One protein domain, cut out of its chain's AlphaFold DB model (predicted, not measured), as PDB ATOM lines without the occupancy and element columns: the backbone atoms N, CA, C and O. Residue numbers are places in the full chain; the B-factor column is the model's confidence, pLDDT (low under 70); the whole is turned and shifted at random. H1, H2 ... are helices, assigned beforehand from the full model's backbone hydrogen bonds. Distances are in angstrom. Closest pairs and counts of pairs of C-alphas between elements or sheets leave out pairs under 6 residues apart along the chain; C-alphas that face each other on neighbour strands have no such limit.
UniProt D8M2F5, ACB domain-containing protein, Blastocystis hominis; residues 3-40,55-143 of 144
ATOM      1  N   GLY A   3       3.647  25.728 -10.578       73.31
ATOM      2  CA  GLY A   3       3.321  25.308 -11.951       73.31
ATOM      3  C   GLY A   3       4.450  24.567 -12.679       73.31
ATOM      4  O   GLY A   3       4.187  23.564 -13.339       73.31
ATOM      5  N   ASP A   4       5.705  24.990 -12.496       80.50
ATOM      6  CA  ASP A   4       6.856  24.378 -13.180       80.50
ATOM      7  C   ASP A   4       7.156  22.962 -12.670       80.50
ATOM      8  O   ASP A   4       7.552  22.083 -13.435       80.50
ATOM      9  N   LEU A   5       6.887  22.701 -11.387       81.94
ATOM     10  CA  LEU A   5       7.044  21.372 -10.800       81.94
ATOM     11  C   LEU A   5       6.007  20.389 -11.360       81.94
ATOM     12  O   LEU A   5       6.333  19.238 -11.643       81.94
ATOM     13  N   PHE A   6       4.771  20.847 -11.577       89.69
ATOM     14  CA  PHE A   6       3.709  20.013 -12.142       89.69
ATOM     15  C   PHE A   6       3.981  19.668 -13.613       89.69
ATOM     16  O   PHE A   6       3.793  18.524 -14.029       89.69
ATOM     17  N   ALA A   7       4.505  20.627 -14.380       88.06
ATOM     18  CA  ALA A   7       4.916  20.409 -15.764       88.06
ATOM     19  C   ALA A   7       6.057  19.381 -15.876       88.06
ATOM     20  O   ALA A   7       6.007  18.500 -16.736       88.06
ATOM     21  N   LEU A   8       7.046  19.432 -14.977       85.38
ATOM     22  CA  LEU A   8       8.138  18.454 -14.940       85.38
ATOM     23  C   LEU A   8       7.656  17.051 -14.551       85.38
ATOM     24  O   LEU A   8       8.056  16.075 -15.185       85.38
ATOM     25  N   VAL A   9       6.760  16.932 -13.566       88.94
ATOM     26  CA  VAL A   9       6.197  15.629 -13.165       88.94
ATOM     27  C   VAL A   9       5.394  15.006 -14.309       88.94
ATOM     28  O   VAL A   9       5.581  13.828 -14.621       88.94
ATOM     29  N   LEU A  10       4.559  15.790 -14.996       91.81
ATOM     30  CA  LEU A  10       3.805  15.303 -16.154       91.81
ATOM     31  C   LEU A  10       4.717  14.924 -17.328       91.81
ATOM     32  O   LEU A  10       4.480  13.899 -17.965       91.81
ATOM     33  N   ALA A  11       5.782  15.688 -17.589       91.12
ATOM     34  CA  ALA A  11       6.746  15.371 -18.641       91.12
ATOM     35  C   ALA A  11       7.494  14.053 -18.367       91.12
ATOM     36  O   ALA A  11       7.665  13.242 -19.279       91.12
ATOM     37  N   VAL A  12       7.883  13.799 -17.113       90.88
ATOM     38  CA  VAL A  12       8.549  12.547 -16.711       90.88
ATOM     39  C   VAL A  12       7.595  11.352 -16.810       90.88
ATOM     40  O   VAL A  12       7.975  10.309 -17.345       90.88
ATOM     41  N   LEU A  13       6.341  11.499 -16.369       91.06
ATOM     42  CA  LEU A  13       5.331  10.441 -16.486       91.06
ATOM     43  C   LEU A  13       4.974  10.145 -17.948       91.06
ATOM     44  O   LEU A  13       4.847   8.981 -18.329       91.06
ATOM     45  N   PHE A  14       4.871  11.177 -18.787       93.06
ATOM     46  CA  PHE A  14       4.615  11.022 -20.216       93.06
ATOM     47  C   PHE A  14       5.793  10.351 -20.934       93.06
ATOM     48  O   PHE A  14       5.584   9.433 -21.728       93.06
ATOM     49  N   ALA A  15       7.034  10.721 -20.605       90.62
ATOM     50  CA  ALA A  15       8.224  10.050 -21.124       90.62
ATOM     51  C   ALA A  15       8.273   8.570 -20.701       90.62
ATOM     52  O   ALA A  15       8.513   7.702 -21.541       90.62
ATOM     53  N   TYR A  16       7.965   8.256 -19.437       83.94
ATOM     54  CA  TYR A  16       7.888   6.876 -18.947       83.94
ATOM     55  C   TYR A  16       6.793   6.063 -19.664       83.94
ATOM     56  O   TYR A  16       7.028   4.927 -20.092       83.94
ATOM     57  N   TYR A  17       5.615   6.658 -19.882       84.62
ATOM     58  CA  TYR A  17       4.525   6.056 -20.656       84.62
ATOM     59  C   TYR A  17       4.908   5.804 -22.127       84.62
ATOM     60  O   TYR A  17       4.608   4.748 -22.689       84.62
ATOM     61  N   LEU A  18       5.624   6.733 -22.767       83.50
ATOM     62  CA  LEU A  18       6.084   6.559 -24.148       83.50
ATOM     63  C   LEU A  18       7.177   5.489 -24.274       83.50
ATOM     64  O   LEU A  18       7.138   4.685 -25.208       83.50
ATOM     65  N   ILE A  19       8.117   5.432 -23.327       81.44
ATOM     66  CA  ILE A  19       9.174   4.410 -23.292       81.44
ATOM     67  C   ILE A  19       8.557   3.018 -23.119       81.44
ATOM     68  O   ILE A  19       8.880   2.099 -23.875       81.44
ATOM     69  N   THR A  20       7.619   2.859 -22.183       74.00
ATOM     70  CA  THR A  20       6.923   1.581 -21.960       74.00
ATOM     71  C   THR A  20       6.097   1.156 -23.178       74.00
ATOM     72  O   THR A  20       6.191   0.002 -23.605       74.00
ATOM     73  N   LYS A  21       5.381   2.082 -23.828       77.06
ATOM     74  CA  LYS A  21       4.635   1.806 -25.070       77.06
ATOM     75  C   LYS A  21       5.549   1.416 -26.241       77.06
ATOM     76  O   LYS A  21       5.221   0.506 -27.004       77.06
ATOM     77  N   HIS A  22       6.714   2.050 -26.372       70.00
ATOM     78  CA  HIS A  22       7.691   1.719 -27.412       70.00
ATOM     79  C   HIS A  22       8.349   0.342 -27.180       70.00
ATOM     80  O   HIS A  22       8.567  -0.402 -28.140       70.00
ATOM     81  N   LEU A  23       8.587  -0.053 -25.923       57.44
ATOM     82  CA  LEU A  23       9.051  -1.406 -25.573       57.44
ATOM     83  C   LEU A  23       7.969  -2.480 -25.806       57.44
ATOM     84  O   LEU A  23       8.289  -3.597 -26.211       57.44
ATOM     85  N   LEU A  24       6.687  -2.139 -25.639       56.09
ATOM     86  CA  LEU A  24       5.553  -3.015 -25.967       56.09
ATOM     87  C   LEU A  24       5.374  -3.227 -27.482       56.09
ATOM     88  O   LEU A  24       5.040  -4.333 -27.897       56.09
ATOM     89  N   SER A  25       5.677  -2.229 -28.318       54.72
ATOM     90  CA  SER A  25       5.574  -2.335 -29.788       54.72
ATOM     91  C   SER A  25       6.646  -3.245 -30.419       54.72
ATOM     92  O   SER A  25       6.433  -3.870 -31.459       54.72
ATOM     93  N   ARG A  26       7.802  -3.416 -29.761       50.25
ATOM     94  CA  ARG A  26       8.866  -4.325 -30.237       50.25
ATOM     95  C   ARG A  26       8.596  -5.805 -29.945       50.25
ATOM     96  O   ARG A  26       9.275  -6.662 -30.510       50.25
ATOM     97  N   LYS A  27       7.563  -6.123 -29.151       54.09
ATOM     98  CA  LYS A  27       7.125  -7.504 -28.900       54.09
ATOM     99  C   LYS A  27       6.435  -8.154 -30.099       54.09
ATOM    100  O   LYS A  27       6.268  -9.362 -30.068       54.09
ATOM    101  N   CYS A  28       6.104  -7.438 -31.176       48.09
ATOM    102  CA  CYS A  28       5.293  -8.001 -32.262       48.09
ATOM    103  C   CYS A  28       5.902  -9.242 -32.940       48.09
ATOM    104  O   CYS A  28       5.176 -10.188 -33.197       48.09
ATOM    105  N   ARG A  29       7.221  -9.329 -33.172       49.84
ATOM    106  CA  ARG A  29       7.786 -10.506 -33.872       49.84
ATOM    107  C   ARG A  29       7.901 -11.744 -32.978       49.84
ATOM    108  O   ARG A  29       7.636 -12.854 -33.425       49.84
ATOM    109  N   VAL A  30       8.281 -11.551 -31.715       51.12
ATOM    110  CA  VAL A  30       8.373 -12.632 -30.723       51.12
ATOM    111  C   VAL A  30       6.979 -13.061 -30.275       51.12
ATOM    112  O   VAL A  30       6.731 -14.251 -30.171       51.12
ATOM    113  N   TRP A  31       6.045 -12.124 -30.102       47.69
ATOM    114  CA  TRP A  31       4.647 -12.409 -29.780       47.69
ATOM    115  C   TRP A  31       3.946 -13.164 -30.909       47.69
ATOM    116  O   TRP A  31       3.220 -14.098 -30.615       47.69
ATOM    117  N   THR A  32       4.222 -12.875 -32.188       53.22
ATOM    118  CA  THR A  32       3.697 -13.692 -33.300       53.22
ATOM    119  C   THR A  32       4.272 -15.109 -33.304       53.22
ATOM    120  O   THR A  32       3.529 -16.060 -33.508       53.22
ATOM    121  N   VAL A  33       5.575 -15.287 -33.056       57.25
ATOM    122  CA  VAL A  33       6.186 -16.630 -33.000       57.25
ATOM    123  C   VAL A  33       5.713 -17.408 -31.768       57.25
ATOM    124  O   VAL A  33       5.383 -18.582 -31.888       57.25
ATOM    125  N   LEU A  34       5.623 -16.759 -30.605       49.09
ATOM    126  CA  LEU A  34       5.115 -17.363 -29.374       49.09
ATOM    127  C   LEU A  34       3.623 -17.673 -29.478       49.09
ATOM    128  O   LEU A  34       3.231 -18.769 -29.101       49.09
ATOM    129  N   ASN A  35       2.814 -16.782 -30.060       53.34
ATOM    130  CA  ASN A  35       1.411 -17.074 -30.318       53.34
ATOM    131  C   ASN A  35       1.256 -18.193 -31.326       53.34
ATOM    132  O   ASN A  35       0.440 -19.045 -31.073       53.34
ATOM    133  N   ASN A  36       2.046 -18.273 -32.395       53.31
ATOM    134  CA  ASN A  36       1.946 -19.396 -33.337       53.31
ATOM    135  C   ASN A  36       2.377 -20.744 -32.727       53.31
ATOM    136  O   ASN A  36       1.959 -21.796 -33.206       53.31
ATOM    137  N   VAL A  37       3.216 -20.735 -31.685       55.06
ATOM    138  CA  VAL A  37       3.563 -21.936 -30.903       55.06
ATOM    139  C   VAL A  37       2.493 -22.248 -29.848       55.06
ATOM    140  O   VAL A  37       2.235 -23.419 -29.586       55.06
ATOM    141  N   ALA A  38       1.861 -21.229 -29.262       48.25
ATOM    142  CA  ALA A  38       0.821 -21.365 -28.241       48.25
ATOM    143  C   ALA A  38      -0.595 -21.573 -28.815       48.25
ATOM    144  O   ALA A  38      -1.448 -22.122 -28.128       48.25
ATOM    145  N   SER A  39      -0.847 -21.158 -30.058       43.28
ATOM    146  CA  SER A  39      -2.158 -21.161 -30.721       43.28
ATOM    147  C   SER A  39      -2.448 -22.430 -31.502       43.28
ATOM    148  O   SER A  39      -3.534 -22.537 -32.068       43.28
ATOM    149  N   LYS A  40      -1.517 -23.395 -31.553       40.03
ATOM    150  CA  LYS A  40      -1.870 -24.727 -32.038       40.03
ATOM    151  C   LYS A  40      -2.925 -25.287 -31.080       40.03
ATOM    152  O   LYS A  40      -2.593 -25.492 -29.909       40.03
ATOM    153  N   PHE A  55       9.902 -31.657 -28.247       60.94
ATOM    154  CA  PHE A  55      10.715 -31.377 -27.063       60.94
ATOM    155  C   PHE A  55      12.201 -31.268 -27.434       60.94
ATOM    156  O   PHE A  55      12.875 -30.320 -27.024       60.94
ATOM    157  N   GLY A  56      12.706 -32.169 -28.284       62.72
ATOM    158  CA  GLY A  56      14.069 -32.109 -28.814       62.72
ATOM    159  C   GLY A  56      14.345 -30.824 -29.599       62.72
ATOM    160  O   GLY A  56      15.420 -30.238 -29.474       62.72
ATOM    161  N   ARG A  57      13.362 -30.316 -30.349       64.88
ATOM    162  CA  ARG A  57      13.432 -29.049 -31.087       64.88
ATOM    163  C   ARG A  57      13.400 -27.848 -30.151       64.88
ATOM    164  O   ARG A  57      14.146 -26.903 -30.391       64.88
ATOM    165  N   ALA A  58      12.612 -27.901 -29.076       61.41
ATOM    166  CA  ALA A  58      12.603 -26.891 -28.020       61.41
ATOM    167  C   ALA A  58      13.968 -26.820 -27.305       61.41
ATOM    168  O   ALA A  58      14.554 -25.744 -27.197       61.41
ATOM    169  N   VAL A  59      14.543 -27.962 -26.919       61.88
ATOM    170  CA  VAL A  59      15.883 -28.040 -26.306       61.88
ATOM    171  C   VAL A  59      16.972 -27.597 -27.285       61.88
ATOM    172  O   VAL A  59      17.869 -26.830 -26.928       61.88
ATOM    173  N   LYS A  60      16.875 -28.008 -28.553       65.88
ATOM    174  CA  LYS A  60      17.772 -27.554 -29.620       65.88
ATOM    175  C   LYS A  60      17.646 -26.050 -29.851       65.88
ATOM    176  O   LYS A  60      18.659 -25.408 -30.074       65.88
ATOM    177  N   PHE A  61      16.456 -25.468 -29.738       60.28
ATOM    178  CA  PHE A  61      16.250 -24.024 -29.852       60.28
ATOM    179  C   PHE A  61      16.943 -23.251 -28.721       60.28
ATOM    180  O   PHE A  61      17.617 -22.259 -29.002       60.28
ATOM    181  N   VAL A  62      16.884 -23.749 -27.478       60.25
ATOM    182  CA  VAL A  62      17.677 -23.200 -26.357       60.25
ATOM    183  C   VAL A  62      19.176 -23.304 -26.644       60.25
ATOM    184  O   VAL A  62      19.917 -22.341 -26.454       60.25
ATOM    185  N   ARG A  63      19.628 -24.459 -27.146       56.19
ATOM    186  CA  ARG A  63      21.048 -24.755 -27.390       56.19
ATOM    187  C   ARG A  63      21.625 -24.046 -28.623       56.19
ATOM    188  O   ARG A  63      22.808 -23.727 -28.642       56.19
ATOM    189  N   CYS A  64      20.809 -23.779 -29.644       55.34
ATOM    190  CA  CYS A  64      21.219 -23.141 -30.898       55.34
ATOM    191  C   CYS A  64      21.398 -21.618 -30.789       55.34
ATOM    192  O   CYS A  64      21.761 -20.992 -31.784       55.34
ATOM    193  N   GLY A  65      21.201 -21.022 -29.607       53.81
ATOM    194  CA  GLY A  65      21.926 -19.814 -29.202       53.81
ATOM    195  C   GLY A  65      21.844 -18.622 -30.158       53.81
ATOM    196  O   GLY A  65      22.828 -17.904 -30.327       53.81
ATOM    197  N   LYS A  66      20.691 -18.379 -30.789       47.41
ATOM    198  CA  LYS A  66      20.470 -17.164 -31.592       47.41
ATOM    199  C   LYS A  66      19.334 -16.317 -31.037       47.41
ATOM    200  O   LYS A  66      18.486 -15.824 -31.771       47.41
ATOM    201  N   PHE A  67      19.339 -16.137 -29.721       42.34
ATOM    202  CA  PHE A  67      18.514 -15.154 -29.034       42.34
ATOM    203  C   PHE A  67      19.448 -14.258 -28.222       42.34
ATOM    204  O   PHE A  67      20.165 -14.738 -27.345       42.34
ATOM    205  N   ARG A  68      19.529 -12.967 -28.572       48.50
ATOM    206  CA  ARG A  68      20.367 -12.023 -27.824       48.50
ATOM    207  C   ARG A  68      19.799 -11.889 -26.413       48.50
ATOM    208  O   ARG A  68      18.657 -11.479 -26.243       48.50
ATOM    209  N   LEU A  69      20.625 -12.245 -25.435       47.78
ATOM    210  CA  LEU A  69      20.389 -12.206 -23.992       47.78
ATOM    211  C   LEU A  69      20.198 -10.768 -23.471       47.78
ATOM    212  O   LEU A  69      21.031 -10.260 -22.729       47.78
ATOM    213  N   GLN A  70      19.132 -10.082 -23.883       49.78
ATOM    214  CA  GLN A  70      18.714  -8.802 -23.289       49.78
ATOM    215  C   GLN A  70      17.289  -8.833 -22.721       49.78
ATOM    216  O   GLN A  70      16.969  -8.006 -21.876       49.78
ATOM    217  N   ASP A  71      16.486  -9.851 -23.050       57.41
ATOM    218  CA  ASP A  71      15.147 -10.029 -22.484       57.41
ATOM    219  C   ASP A  71      15.112 -11.249 -21.545       57.41
ATOM    220  O   ASP A  71      14.633 -12.327 -21.905       57.41
ATOM    221  N   ALA A  72      15.606 -11.090 -20.311       62.00
ATOM    222  CA  ALA A  72      15.506 -12.113 -19.254       62.00
ATOM    223  C   ALA A  72      14.048 -12.556 -18.974       62.00
ATOM    224  O   ALA A  72      13.796 -13.617 -18.414       62.00
ATOM    225  N   SER A  73      13.066 -11.770 -19.406       68.56
ATOM    226  CA  SER A  73      11.645 -12.101 -19.321       68.56
ATOM    227  C   SER A  73      11.216 -13.238 -20.261       68.56
ATOM    228  O   SER A  73      10.335 -14.014 -19.904       68.56
ATOM    229  N   VAL A  74      11.837 -13.394 -21.435       66.75
ATOM    230  CA  VAL A  74      11.434 -14.416 -22.426       66.75
ATOM    231  C   VAL A  74      11.982 -15.798 -22.062       66.75
ATOM    232  O   VAL A  74      11.313 -16.807 -22.284       66.75
ATOM    233  N   ILE A  75      13.167 -15.854 -21.448       73.25
ATOM    234  CA  ILE A  75      13.768 -17.122 -21.018       73.25
ATOM    235  C   ILE A  75      12.982 -17.763 -19.867       73.25
ATOM    236  O   ILE A  75      12.787 -18.973 -19.872       73.25
ATOM    237  N   VAL A  76      12.442 -16.957 -18.945       75.31
ATOM    238  CA  VAL A  76      11.589 -17.445 -17.849       75.31
ATOM    239  C   VAL A  76      10.294 -18.048 -18.393       75.31
ATOM    240  O   VAL A  76       9.923 -19.146 -17.990       75.31
ATOM    241  N   ILE A  77       9.642 -17.391 -19.357       76.00
ATOM    242  CA  ILE A  77       8.415 -17.902 -19.996       76.00
ATOM    243  C   ILE A  77       8.679 -19.247 -20.686       76.00
ATOM    244  O   ILE A  77       7.902 -20.187 -20.530       76.00
ATOM    245  N   PHE A  78       9.793 -19.361 -21.413       74.50
ATOM    246  CA  PHE A  78      10.163 -20.603 -22.085       74.50
ATOM    247  C   PHE A  78      10.473 -21.734 -21.088       74.50
ATOM    248  O   PHE A  78       9.981 -22.848 -21.257       74.50
ATOM    249  N   ILE A  79      11.240 -21.450 -20.031       76.69
ATOM    250  CA  ILE A  79      11.574 -22.435 -18.991       76.69
ATOM    251  C   ILE A  79      10.301 -22.932 -18.296       76.69
ATOM    252  O   ILE A  79      10.083 -24.142 -18.226       76.69
ATOM    253  N   LEU A  80       9.423 -22.023 -17.862       76.81
ATOM    254  CA  LEU A  80       8.149 -22.381 -17.229       76.81
ATOM    255  C   LEU A  80       7.283 -23.257 -18.143       76.81
ATOM    256  O   LEU A  80       6.748 -24.272 -17.699       76.81
ATOM    257  N   PHE A  81       7.214 -22.923 -19.432       80.12
ATOM    258  CA  PHE A  81       6.488 -23.719 -20.418       80.12
ATOM    259  C   PHE A  81       7.076 -25.129 -20.590       80.12
ATOM    260  O   PHE A  81       6.334 -26.111 -20.652       80.12
ATOM    261  N   THR A  82       8.404 -25.265 -20.625       76.44
ATOM    262  CA  THR A  82       9.046 -26.587 -20.717       76.44
ATOM    263  C   THR A  82       8.847 -27.442 -19.468       76.44
ATOM    264  O   THR A  82       8.638 -28.646 -19.600       76.44
ATOM    265  N   ILE A  83       8.841 -26.838 -18.274       82.38
ATOM    266  CA  ILE A  83       8.592 -27.545 -17.007       82.38
ATOM    267  C   ILE A  83       7.157 -28.080 -16.970       82.38
ATOM    268  O   ILE A  83       6.950 -29.244 -16.635       82.38
ATOM    269  N   GLN A  84       6.174 -27.270 -17.383       82.12
ATOM    270  CA  GLN A  84       4.775 -27.705 -17.477       82.12
ATOM    271  C   GLN A  84       4.601 -28.882 -18.440       82.12
ATOM    272  O   GLN A  84       3.911 -29.848 -18.116       82.12
ATOM    273  N   LYS A  85       5.264 -28.838 -19.602       80.88
ATOM    274  CA  LYS A  85       5.263 -29.961 -20.551       80.88
ATOM    275  C   LYS A  85       5.850 -31.236 -19.948       80.88
ATOM    276  O   LYS A  85       5.327 -32.317 -20.198       80.88
ATOM    277  N   LEU A  86       6.921 -31.117 -19.164       85.25
ATOM    278  CA  LEU A  86       7.584 -32.265 -18.552       85.25
ATOM    279  C   LEU A  86       6.706 -32.912 -17.470       85.25
ATOM    280  O   LEU A  86       6.519 -34.125 -17.491       85.25
ATOM    281  N   ALA A  87       6.085 -32.098 -16.613       86.12
ATOM    282  CA  ALA A  87       5.136 -32.567 -15.604       86.12
ATOM    283  C   ALA A  87       3.927 -33.279 -16.232       86.12
ATOM    284  O   ALA A  87       3.543 -34.363 -15.794       86.12
ATOM    285  N   LEU A  88       3.371 -32.707 -17.308       84.38
ATOM    286  CA  LEU A  88       2.263 -33.317 -18.044       84.38
ATOM    287  C   LEU A  88       2.672 -34.659 -18.667       84.38
ATOM    288  O   LEU A  88       1.914 -35.623 -18.590       84.38
ATOM    289  N   TYR A  89       3.887 -34.746 -19.217       85.88
ATOM    290  CA  TYR A  89       4.444 -36.003 -19.718       85.88
ATOM    291  C   TYR A  89       4.526 -37.068 -18.613       85.88
ATOM    292  O   TYR A  89       4.078 -38.195 -18.822       85.88
ATOM    293  N   GLY A  90       5.044 -36.727 -17.428       86.62
ATOM    294  CA  GLY A  90       5.138 -37.661 -16.301       86.62
ATOM    295  C   GLY A  90       3.773 -38.196 -15.851       86.62
ATOM    296  O   GLY A  90       3.591 -39.412 -15.749       86.62
ATOM    297  N   LEU A  91       2.794 -37.303 -15.668       86.44
ATOM    298  CA  LEU A  91       1.413 -37.665 -15.319       86.44
ATOM    299  C   LEU A  91       0.766 -38.549 -16.393       86.44
ATOM    300  O   LEU A  91       0.126 -39.550 -16.080       86.44
ATOM    301  N   PHE A  92       0.970 -38.223 -17.668       85.25
ATOM    302  CA  PHE A  92       0.433 -39.003 -18.777       85.25
ATOM    303  C   PHE A  92       0.995 -40.434 -18.811       85.25
ATOM    304  O   PHE A  92       0.243 -41.406 -18.956       85.25
ATOM    305  N   LYS A  93       2.313 -40.589 -18.637       87.19
ATOM    306  CA  LYS A  93       2.968 -41.908 -18.614       87.19
ATOM    307  C   LYS A  93       2.502 -42.745 -17.423       87.19
ATOM    308  O   LYS A  93       2.199 -43.925 -17.600       87.19
ATOM    309  N   GLN A  94       2.336 -42.125 -16.256       87.38
ATOM    310  CA  GLN A  94       1.790 -42.789 -15.074       87.38
ATOM    311  C   GLN A  94       0.304 -43.177 -15.254       87.38
ATOM    312  O   GLN A  94      -0.113 -44.257 -14.838       87.38
ATOM    313  N   ALA A  95      -0.508 -42.353 -15.926       85.12
ATOM    314  CA  ALA A  95      -1.926 -42.642 -16.176       85.12
ATOM    315  C   ALA A  95      -2.156 -43.798 -17.169       85.12
ATOM    316  O   ALA A  95      -3.134 -44.544 -17.037       85.12
ATOM    317  N   THR A  96      -1.286 -43.927 -18.173       83.94
ATOM    318  CA  THR A  96      -1.407 -44.917 -19.257       83.94
ATOM    319  C   THR A  96      -0.693 -46.220 -18.913       83.94
ATOM    320  O   THR A  96      -1.321 -47.279 -18.826       83.94
ATOM    321  N   ILE A  97       0.611 -46.141 -18.662       86.50
ATOM    322  CA  ILE A  97       1.476 -47.296 -18.419       86.50
ATOM    323  C   ILE A  97       1.401 -47.679 -16.938       86.50
ATOM    324  O   ILE A  97       1.113 -48.835 -16.614       86.50
ATOM    325  N   GLY A  98       1.508 -46.695 -16.045       85.88
ATOM    326  CA  GLY A  98       1.681 -46.906 -14.607       85.88
ATOM    327  C   GLY A  98       3.117 -46.616 -14.192       85.88
ATOM    328  O   GLY A  98       3.782 -45.799 -14.832       85.88
ATOM    329  N   ASP A  99       3.573 -47.297 -13.142       90.44
ATOM    330  CA  ASP A  99       4.908 -47.106 -12.579       90.44
ATOM    331  C   ASP A  99       6.013 -47.319 -13.617       90.44
ATOM    332  O   ASP A  99       5.900 -48.119 -14.554       90.44
ATOM    333  N   VAL A 100       7.100 -46.569 -13.448       89.25
ATOM    334  CA  VAL A 100       8.223 -46.590 -14.380       89.25
ATOM    335  C   VAL A 100       8.940 -47.939 -14.349       89.25
ATOM    336  O   VAL A 100       9.389 -48.414 -13.312       89.25
ATOM    337  N   ASN A 101       9.065 -48.545 -15.525       86.44
ATOM    338  CA  ASN A 101       9.638 -49.877 -15.729       86.44
ATOM    339  C   ASN A 101      10.895 -49.869 -16.615       86.44
ATOM    340  O   ASN A 101      11.368 -50.927 -17.023       86.44
ATOM    341  N   ILE A 102      11.406 -48.680 -16.941       85.88
ATOM    342  CA  ILE A 102      12.603 -48.474 -17.757       85.88
ATOM    343  C   ILE A 102      13.741 -47.923 -16.901       85.88
ATOM    344  O   ILE A 102      13.516 -47.098 -16.012       85.88
ATOM    345  N   ASP A 103      14.965 -48.338 -17.209       85.25
ATOM    346  CA  ASP A 103      16.165 -47.786 -16.587       85.25
ATOM    347  C   ASP A 103      16.411 -46.343 -17.046       85.25
ATOM    348  O   ASP A 103      15.984 -45.927 -18.127       85.25
ATOM    349  N   ASN A 104      17.103 -45.561 -16.212       83.81
ATOM    350  CA  ASN A 104      17.416 -44.169 -16.524       83.81
ATOM    351  C   ASN A 104      18.297 -44.103 -17.789       83.81
ATOM    352  O   ASN A 104      19.409 -44.645 -17.770       83.81
ATOM    353  N   PRO A 105      17.845 -43.445 -18.876       79.19
ATOM    354  CA  PRO A 105      18.681 -43.233 -20.049       79.19
ATOM    355  C   PRO A 105      19.905 -42.418 -19.618       79.19
ATOM    356  O   PRO A 105      19.778 -41.349 -19.020       79.19
ATOM    357  N   GLY A 106      21.099 -42.974 -19.838       77.94
ATOM    358  CA  GLY A 106      22.348 -42.451 -19.281       77.94
ATOM    359  C   GLY A 106      22.565 -40.954 -19.541       77.94
ATOM    360  O   GLY A 106      22.055 -40.394 -20.506       77.94
ATOM    361  N   ALA A 107      23.388 -40.311 -18.706       71.56
ATOM    362  CA  ALA A 107      23.543 -38.849 -18.623       71.56
ATOM    363  C   ALA A 107      23.948 -38.116 -19.926       71.56
ATOM    364  O   ALA A 107      23.957 -36.888 -19.959       71.56
ATOM    365  N   LEU A 108      24.292 -38.843 -20.994       74.25
ATOM    366  CA  LEU A 108      24.550 -38.281 -22.322       74.25
ATOM    367  C   LEU A 108      23.258 -37.861 -23.049       74.25
ATOM    368  O   LEU A 108      23.319 -36.993 -23.922       74.25
ATOM    369  N   ASP A 109      22.101 -38.411 -22.663       77.19
ATOM    370  CA  ASP A 109      20.779 -37.992 -23.137       77.19
ATOM    371  C   ASP A 109      20.026 -37.193 -22.059       77.19
ATOM    372  O   ASP A 109      19.214 -37.707 -21.289       77.19
ATOM    373  N   PHE A 110      20.279 -35.884 -22.022       77.44
ATOM    374  CA  PHE A 110      19.611 -34.966 -21.092       77.44
ATOM    375  C   PHE A 110      18.093 -34.901 -21.291       77.44
ATOM    376  O   PHE A 110      17.362 -34.611 -20.345       77.44
ATOM    377  N   VAL A 111      17.612 -35.142 -22.514       78.81
ATOM    378  CA  VAL A 111      16.183 -35.083 -22.836       78.81
ATOM    379  C   VAL A 111      15.481 -36.305 -22.270       78.81
ATOM    380  O   VAL A 111      14.504 -36.161 -21.529       78.81
ATOM    381  N   GLY A 112      16.007 -37.490 -22.582       81.44
ATOM    382  CA  GLY A 112      15.518 -38.745 -22.030       81.44
ATOM    383  C   GLY A 112      15.585 -38.749 -20.507       81.44
ATOM    384  O   GLY A 112      14.603 -39.101 -19.857       81.44
ATOM    385  N   SER A 113      16.693 -38.275 -19.925       83.25
ATOM    386  CA  SER A 113      16.862 -38.268 -18.468       83.25
ATOM    387  C   SER A 113      15.886 -37.309 -17.773       83.25
ATOM    388  O   SER A 113      15.312 -37.651 -16.741       83.25
ATOM    389  N   ALA A 114      15.598 -36.144 -18.369       85.50
ATOM    390  CA  ALA A 114      14.602 -35.209 -17.840       85.50
ATOM    391  C   ALA A 114      13.177 -35.792 -17.883       85.50
ATOM    392  O   ALA A 114      12.435 -35.718 -16.900       85.50
ATOM    393  N   LYS A 115      12.803 -36.422 -19.002       84.31
ATOM    394  CA  LYS A 115      11.515 -37.119 -19.151       84.31
ATOM    395  C   LYS A 115      11.378 -38.273 -18.160       84.31
ATOM    396  O   LYS A 115      10.346 -38.400 -17.505       84.31
ATOM    397  N   TRP A 116      12.427 -39.081 -18.027       88.62
ATOM    398  CA  TRP A 116      12.483 -40.188 -17.079       88.62
ATOM    399  C   TRP A 116      12.362 -39.693 -15.637       88.62
ATOM    400  O   TRP A 116      11.528 -40.198 -14.891       88.62
ATOM    401  N   SER A 117      13.105 -38.643 -15.271       89.88
ATOM    402  CA  SER A 117      13.046 -38.042 -13.935       89.88
ATOM    403  C   SER A 117      11.645 -37.536 -13.595       89.88
ATOM    404  O   SER A 117      11.208 -37.689 -12.457       89.88
ATOM    405  N   SER A 118      10.935 -36.957 -14.567       90.31
ATOM    406  CA  SER A 118       9.562 -36.499 -14.353       90.31
ATOM    407  C   SER A 118       8.552 -37.637 -14.271       90.31
ATOM    408  O   SER A 118       7.523 -37.467 -13.636       90.31
ATOM    409  N   TRP A 119       8.785 -38.775 -14.922       90.12
ATOM    410  CA  TRP A 119       7.916 -39.941 -14.759       90.12
ATOM    411  C   TRP A 119       8.179 -40.621 -13.411       90.12
ATOM    412  O   TRP A 119       7.240 -40.896 -12.667       90.12
ATOM    413  N   LYS A 120       9.454 -40.783 -13.036       91.62
ATOM    414  CA  LYS A 120       9.871 -41.361 -11.751       91.62
ATOM    415  C   LYS A 120       9.301 -40.603 -10.548       91.62
ATOM    416  O   LYS A 120       8.972 -41.230  -9.550       91.62
ATOM    417  N   SER A 121       9.129 -39.280 -10.632       92.00
ATOM    418  CA  SER A 121       8.556 -38.489  -9.531       92.00
ATOM    419  C   SER A 121       7.085 -38.790  -9.218       92.00
ATOM    420  O   SER A 121       6.614 -38.391  -8.157       92.00
ATOM    421  N   TYR A 122       6.359 -39.453 -10.123       89.31
ATOM    422  CA  TYR A 122       4.947 -39.821  -9.949       89.31
ATOM    423  C   TYR A 122       4.738 -41.319  -9.674       89.31
ATOM    424  O   TYR A 122       3.599 -41.787  -9.654       89.31
ATOM    425  N   GLU A 123       5.820 -42.070  -9.469       89.38
ATOM    426  CA  GLU A 123       5.771 -43.488  -9.115       89.38
ATOM    427  C   GLU A 123       5.012 -43.708  -7.794       89.38
ATOM    428  O   GLU A 123       5.134 -42.930  -6.846       89.38
ATOM    429  N   GLY A 124       4.212 -44.774  -7.732       88.06
ATOM    430  CA  GLY A 124       3.407 -45.117  -6.557       88.06
ATOM    431  C   GLY A 124       2.070 -44.376  -6.456       88.06
ATOM    432  O   GLY A 124       1.296 -44.633  -5.533       88.06
ATOM    433  N   LEU A 125       1.751 -43.491  -7.407       87.25
ATOM    434  CA  LEU A 125       0.415 -42.904  -7.522       87.25
ATOM    435  C   LEU A 125      -0.536 -43.848  -8.267       87.25
ATOM    436  O   LEU A 125      -0.189 -44.418  -9.304       87.25
ATOM    437  N   SER A 126      -1.769 -43.971  -7.765       87.44
ATOM    438  CA  SER A 126      -2.802 -44.787  -8.405       87.44
ATOM    439  C   SER A 126      -3.270 -44.173  -9.725       87.44
ATOM    440  O   SER A 126      -3.380 -42.952  -9.873       87.44
ATOM    441  N   LYS A 127      -3.597 -45.031 -10.698       79.94
ATOM    442  CA  LYS A 127      -3.999 -44.607 -12.048       79.94
ATOM    443  C   LYS A 127      -5.225 -43.694 -12.024       79.94
ATOM    444  O   LYS A 127      -5.321 -42.770 -12.828       79.94
ATOM    445  N   GLU A 128      -6.150 -43.923 -11.101       80.06
ATOM    446  CA  GLU A 128      -7.375 -43.137 -10.943       80.06
ATOM    447  C   GLU A 128      -7.083 -41.722 -10.433       80.06
ATOM    448  O   GLU A 128      -7.685 -40.758 -10.915       80.06
ATOM    449  N   TYR A 129      -6.152 -41.591  -9.485       81.50
ATOM    450  CA  TYR A 129      -5.744 -40.298  -8.937       81.50
ATOM    451  C   TYR A 129      -5.027 -39.460  -9.998       81.50
ATOM    452  O   TYR A 129      -5.381 -38.307 -10.232       81.50
ATOM    453  N   VAL A 130      -4.097 -40.079 -10.725       84.69
ATOM    454  CA  VAL A 130      -3.309 -39.406 -11.764       84.69
ATOM    455  C   VAL A 130      -4.178 -38.963 -12.937       84.69
ATOM    456  O   VAL A 130      -4.024 -37.846 -13.426       84.69
ATOM    457  N   LYS A 131      -5.131 -39.795 -13.378       80.81
ATOM    458  CA  LYS A 131      -6.083 -39.409 -14.431       80.81
ATOM    459  C   LYS A 131      -6.887 -38.182 -14.023       80.81
ATOM    460  O   LYS A 131      -7.056 -37.276 -14.829       80.81
ATOM    461  N   ARG A 132      -7.363 -38.141 -12.775       80.50
ATOM    462  CA  ARG A 132      -8.110 -36.994 -12.250       80.50
ATOM    463  C   ARG A 132      -7.270 -35.713 -12.292       80.50
ATOM    464  O   ARG A 132      -7.759 -34.703 -12.794       80.50
ATOM    465  N   ASP A 133      -6.028 -35.767 -11.819       78.88
ATOM    466  CA  ASP A 133      -5.111 -34.621 -11.851       78.88
ATOM    467  C   ASP A 133      -4.791 -34.173 -13.282       78.88
ATOM    468  O   ASP A 133      -4.815 -32.976 -13.571       78.88
ATOM    469  N   LEU A 134      -4.591 -35.115 -14.206       80.81
ATOM    470  CA  LEU A 134      -4.394 -34.818 -15.626       80.81
ATOM    471  C   LEU A 134      -5.600 -34.064 -16.217       80.81
ATOM    472  O   LEU A 134      -5.419 -33.022 -16.846       80.81
ATOM    473  N   TYR A 135      -6.829 -34.519 -15.942       79.31
ATOM    474  CA  TYR A 135      -8.040 -33.822 -16.387       79.31
ATOM    475  C   TYR A 135      -8.149 -32.406 -15.808       79.31
ATOM    476  O   TYR A 135      -8.546 -31.485 -16.521       79.31
ATOM    477  N   PHE A 136      -7.791 -32.188 -14.539       79.12
ATOM    478  CA  PHE A 136      -7.800 -30.842 -13.956       79.12
ATOM    479  C   PHE A 136      -6.817 -29.902 -14.658       79.12
ATOM    480  O   PHE A 136      -7.174 -28.761 -14.966       79.12
ATOM    481  N   VAL A 137      -5.612 -30.388 -14.958       77.69
ATOM    482  CA  VAL A 137      -4.591 -29.615 -15.678       77.69
ATOM    483  C   VAL A 137      -5.053 -29.285 -17.102       77.69
ATOM    484  O   VAL A 137      -4.917 -28.142 -17.548       77.69
ATOM    485  N   GLU A 138      -5.673 -30.234 -17.805       76.06
ATOM    486  CA  GLU A 138      -6.242 -29.996 -19.141       76.06
ATOM    487  C   GLU A 138      -7.376 -28.967 -19.134       76.06
ATOM    488  O   GLU A 138      -7.462 -28.116 -20.026       76.06
ATOM    489  N   MET A 139      -8.238 -29.003 -18.116       71.19
ATOM    490  CA  MET A 139      -9.322 -28.030 -17.961       71.19
ATOM    491  C   MET A 139      -8.791 -26.618 -17.705       71.19
ATOM    492  O   MET A 139      -9.346 -25.653 -18.228       71.19
ATOM    493  N   GLN A 140      -7.695 -26.479 -16.957       70.81
ATOM    494  CA  GLN A 140      -7.058 -25.177 -16.746       70.81
ATOM    495  C   GLN A 140      -6.430 -24.616 -18.024       70.81
ATOM    496  O   GLN A 140      -6.485 -23.408 -18.246       70.81
ATOM    497  N   LYS A 141      -5.886 -25.479 -18.888       67.56
ATOM    498  CA  LYS A 141      -5.277 -25.069 -20.161       67.56
ATOM    499  C   LYS A 141      -6.296 -24.508 -21.157       67.56
ATOM    500  O   LYS A 141      -5.940 -23.639 -21.939       67.56
ATOM    501  N   ARG A 142      -7.548 -24.984 -21.134       57.81
ATOM    502  CA  ARG A 142      -8.625 -24.474 -22.008       57.81
ATOM    503  C   ARG A 142      -9.210 -23.129 -21.568       57.81
ATOM    504  O   ARG A 142      -9.875 -22.486 -22.371       57.81
ATOM    505  N   ASN A 143      -8.984 -22.726 -20.319       50.47
ATOM    506  CA  ASN A 143      -9.532 -21.498 -19.733       50.47
ATOM    507  C   ASN A 143      -8.512 -20.339 -19.665       50.47
ATOM    508  O   ASN A 143      -8.810 -19.314 -19.048       50.47
TER     509      ASN A 143
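Overview. This is residues 3 to 40 and 55 to 143 of the 144 residues of the protein "ACB domain-containing protein" of Blastocystis hominis (UniProt D8M2F5). A long free arm, H1, sticks out from a body built along one long helix, H4. At the far end of H4, H5 packs steeply across one side and H6 folds back on another as a V, while H3 sits near H4 on the side of H5, and H2 carries the arm's course on toward H4. The printed part has 127 residues with six named helices, H1 to H6 in order, and no named strand; the class is all helix, and helix packing is mostly crossed, with 0 of the 3 touching pairs at a shallow tilt. The whole is extended, with a radius of gyration of the C-alphas of 21.8 A and spans of 74 by 34 by 26 A; without the stretches that stand free, among them the arm, the body spans 41 by 38 by 19 A.

Arrangement. Start at Gly 3: H1, residues 3 to 25, touches no helix, and it meets H2, residues 28 to 38, only through their tight link. H2 touches no helix but is near H4, residues 72 to 96. Past the cut, look at H3, residues 55 to 63: it is near H4 too, and it only just touches H5, residues 110 to 120, with 3 pairs of C-alphas within 8 A, the closest being those of Gly 56 and Val 111 at 7.0 A. H3 and H5 run opposite ways at a steep tilt of 50 degrees. H4 touches H5 with residues 86 to 94 alone; the closest C-alphas, of Gly 90 and Trp 119, are 3.9 A apart, and the two run the same way at a steep tilt of 52 degrees. H6, residues 127 to 142, touches H4 with residues 127 to 134 alone; the closest C-alphas, of Ala 95 and Lys 127, are 5.0 A apart. H4 and H6 run opposite ways at a tilt of 36 degrees, only just steep. In H1, H2, H3, H5 and H6 every O i to N i+4 pair is within hydrogen-bond range; in H4 it is 20 of 21.

Along the chain. Find C-alpha 3 at (3.321, 25.308, -11.951); from there H1 runs 33.0 A to C-alpha 25. H2 covers 14.7 A and H3 12.3 A. Find C-alpha 72 at (15.506, -12.113, -19.254), where H4 begins its 36.9 A. H5 covers 14.9 A, and H6 covers 22.9 A, ending at C-alpha 142 (-8.625, -24.474, -22.008).

Size, cuts and confidence. The C-alphas farthest apart, of Gly 3 and Asn 101, are 75.5 A apart. Residues 3 to 29 and 68 to 73 stand free; the body without them spans 41 by 38 by 19 A. Residues 41 to 54 are not printed, and C-alphas 40 and 55 are 15.1 A apart across the cut. The link from H4 to H5, residues 97 to 109, is long. The mean pLDDT of the printed part is 73.9, with residues 23 to 40, 55 to 74 and 141 to 143 under 70.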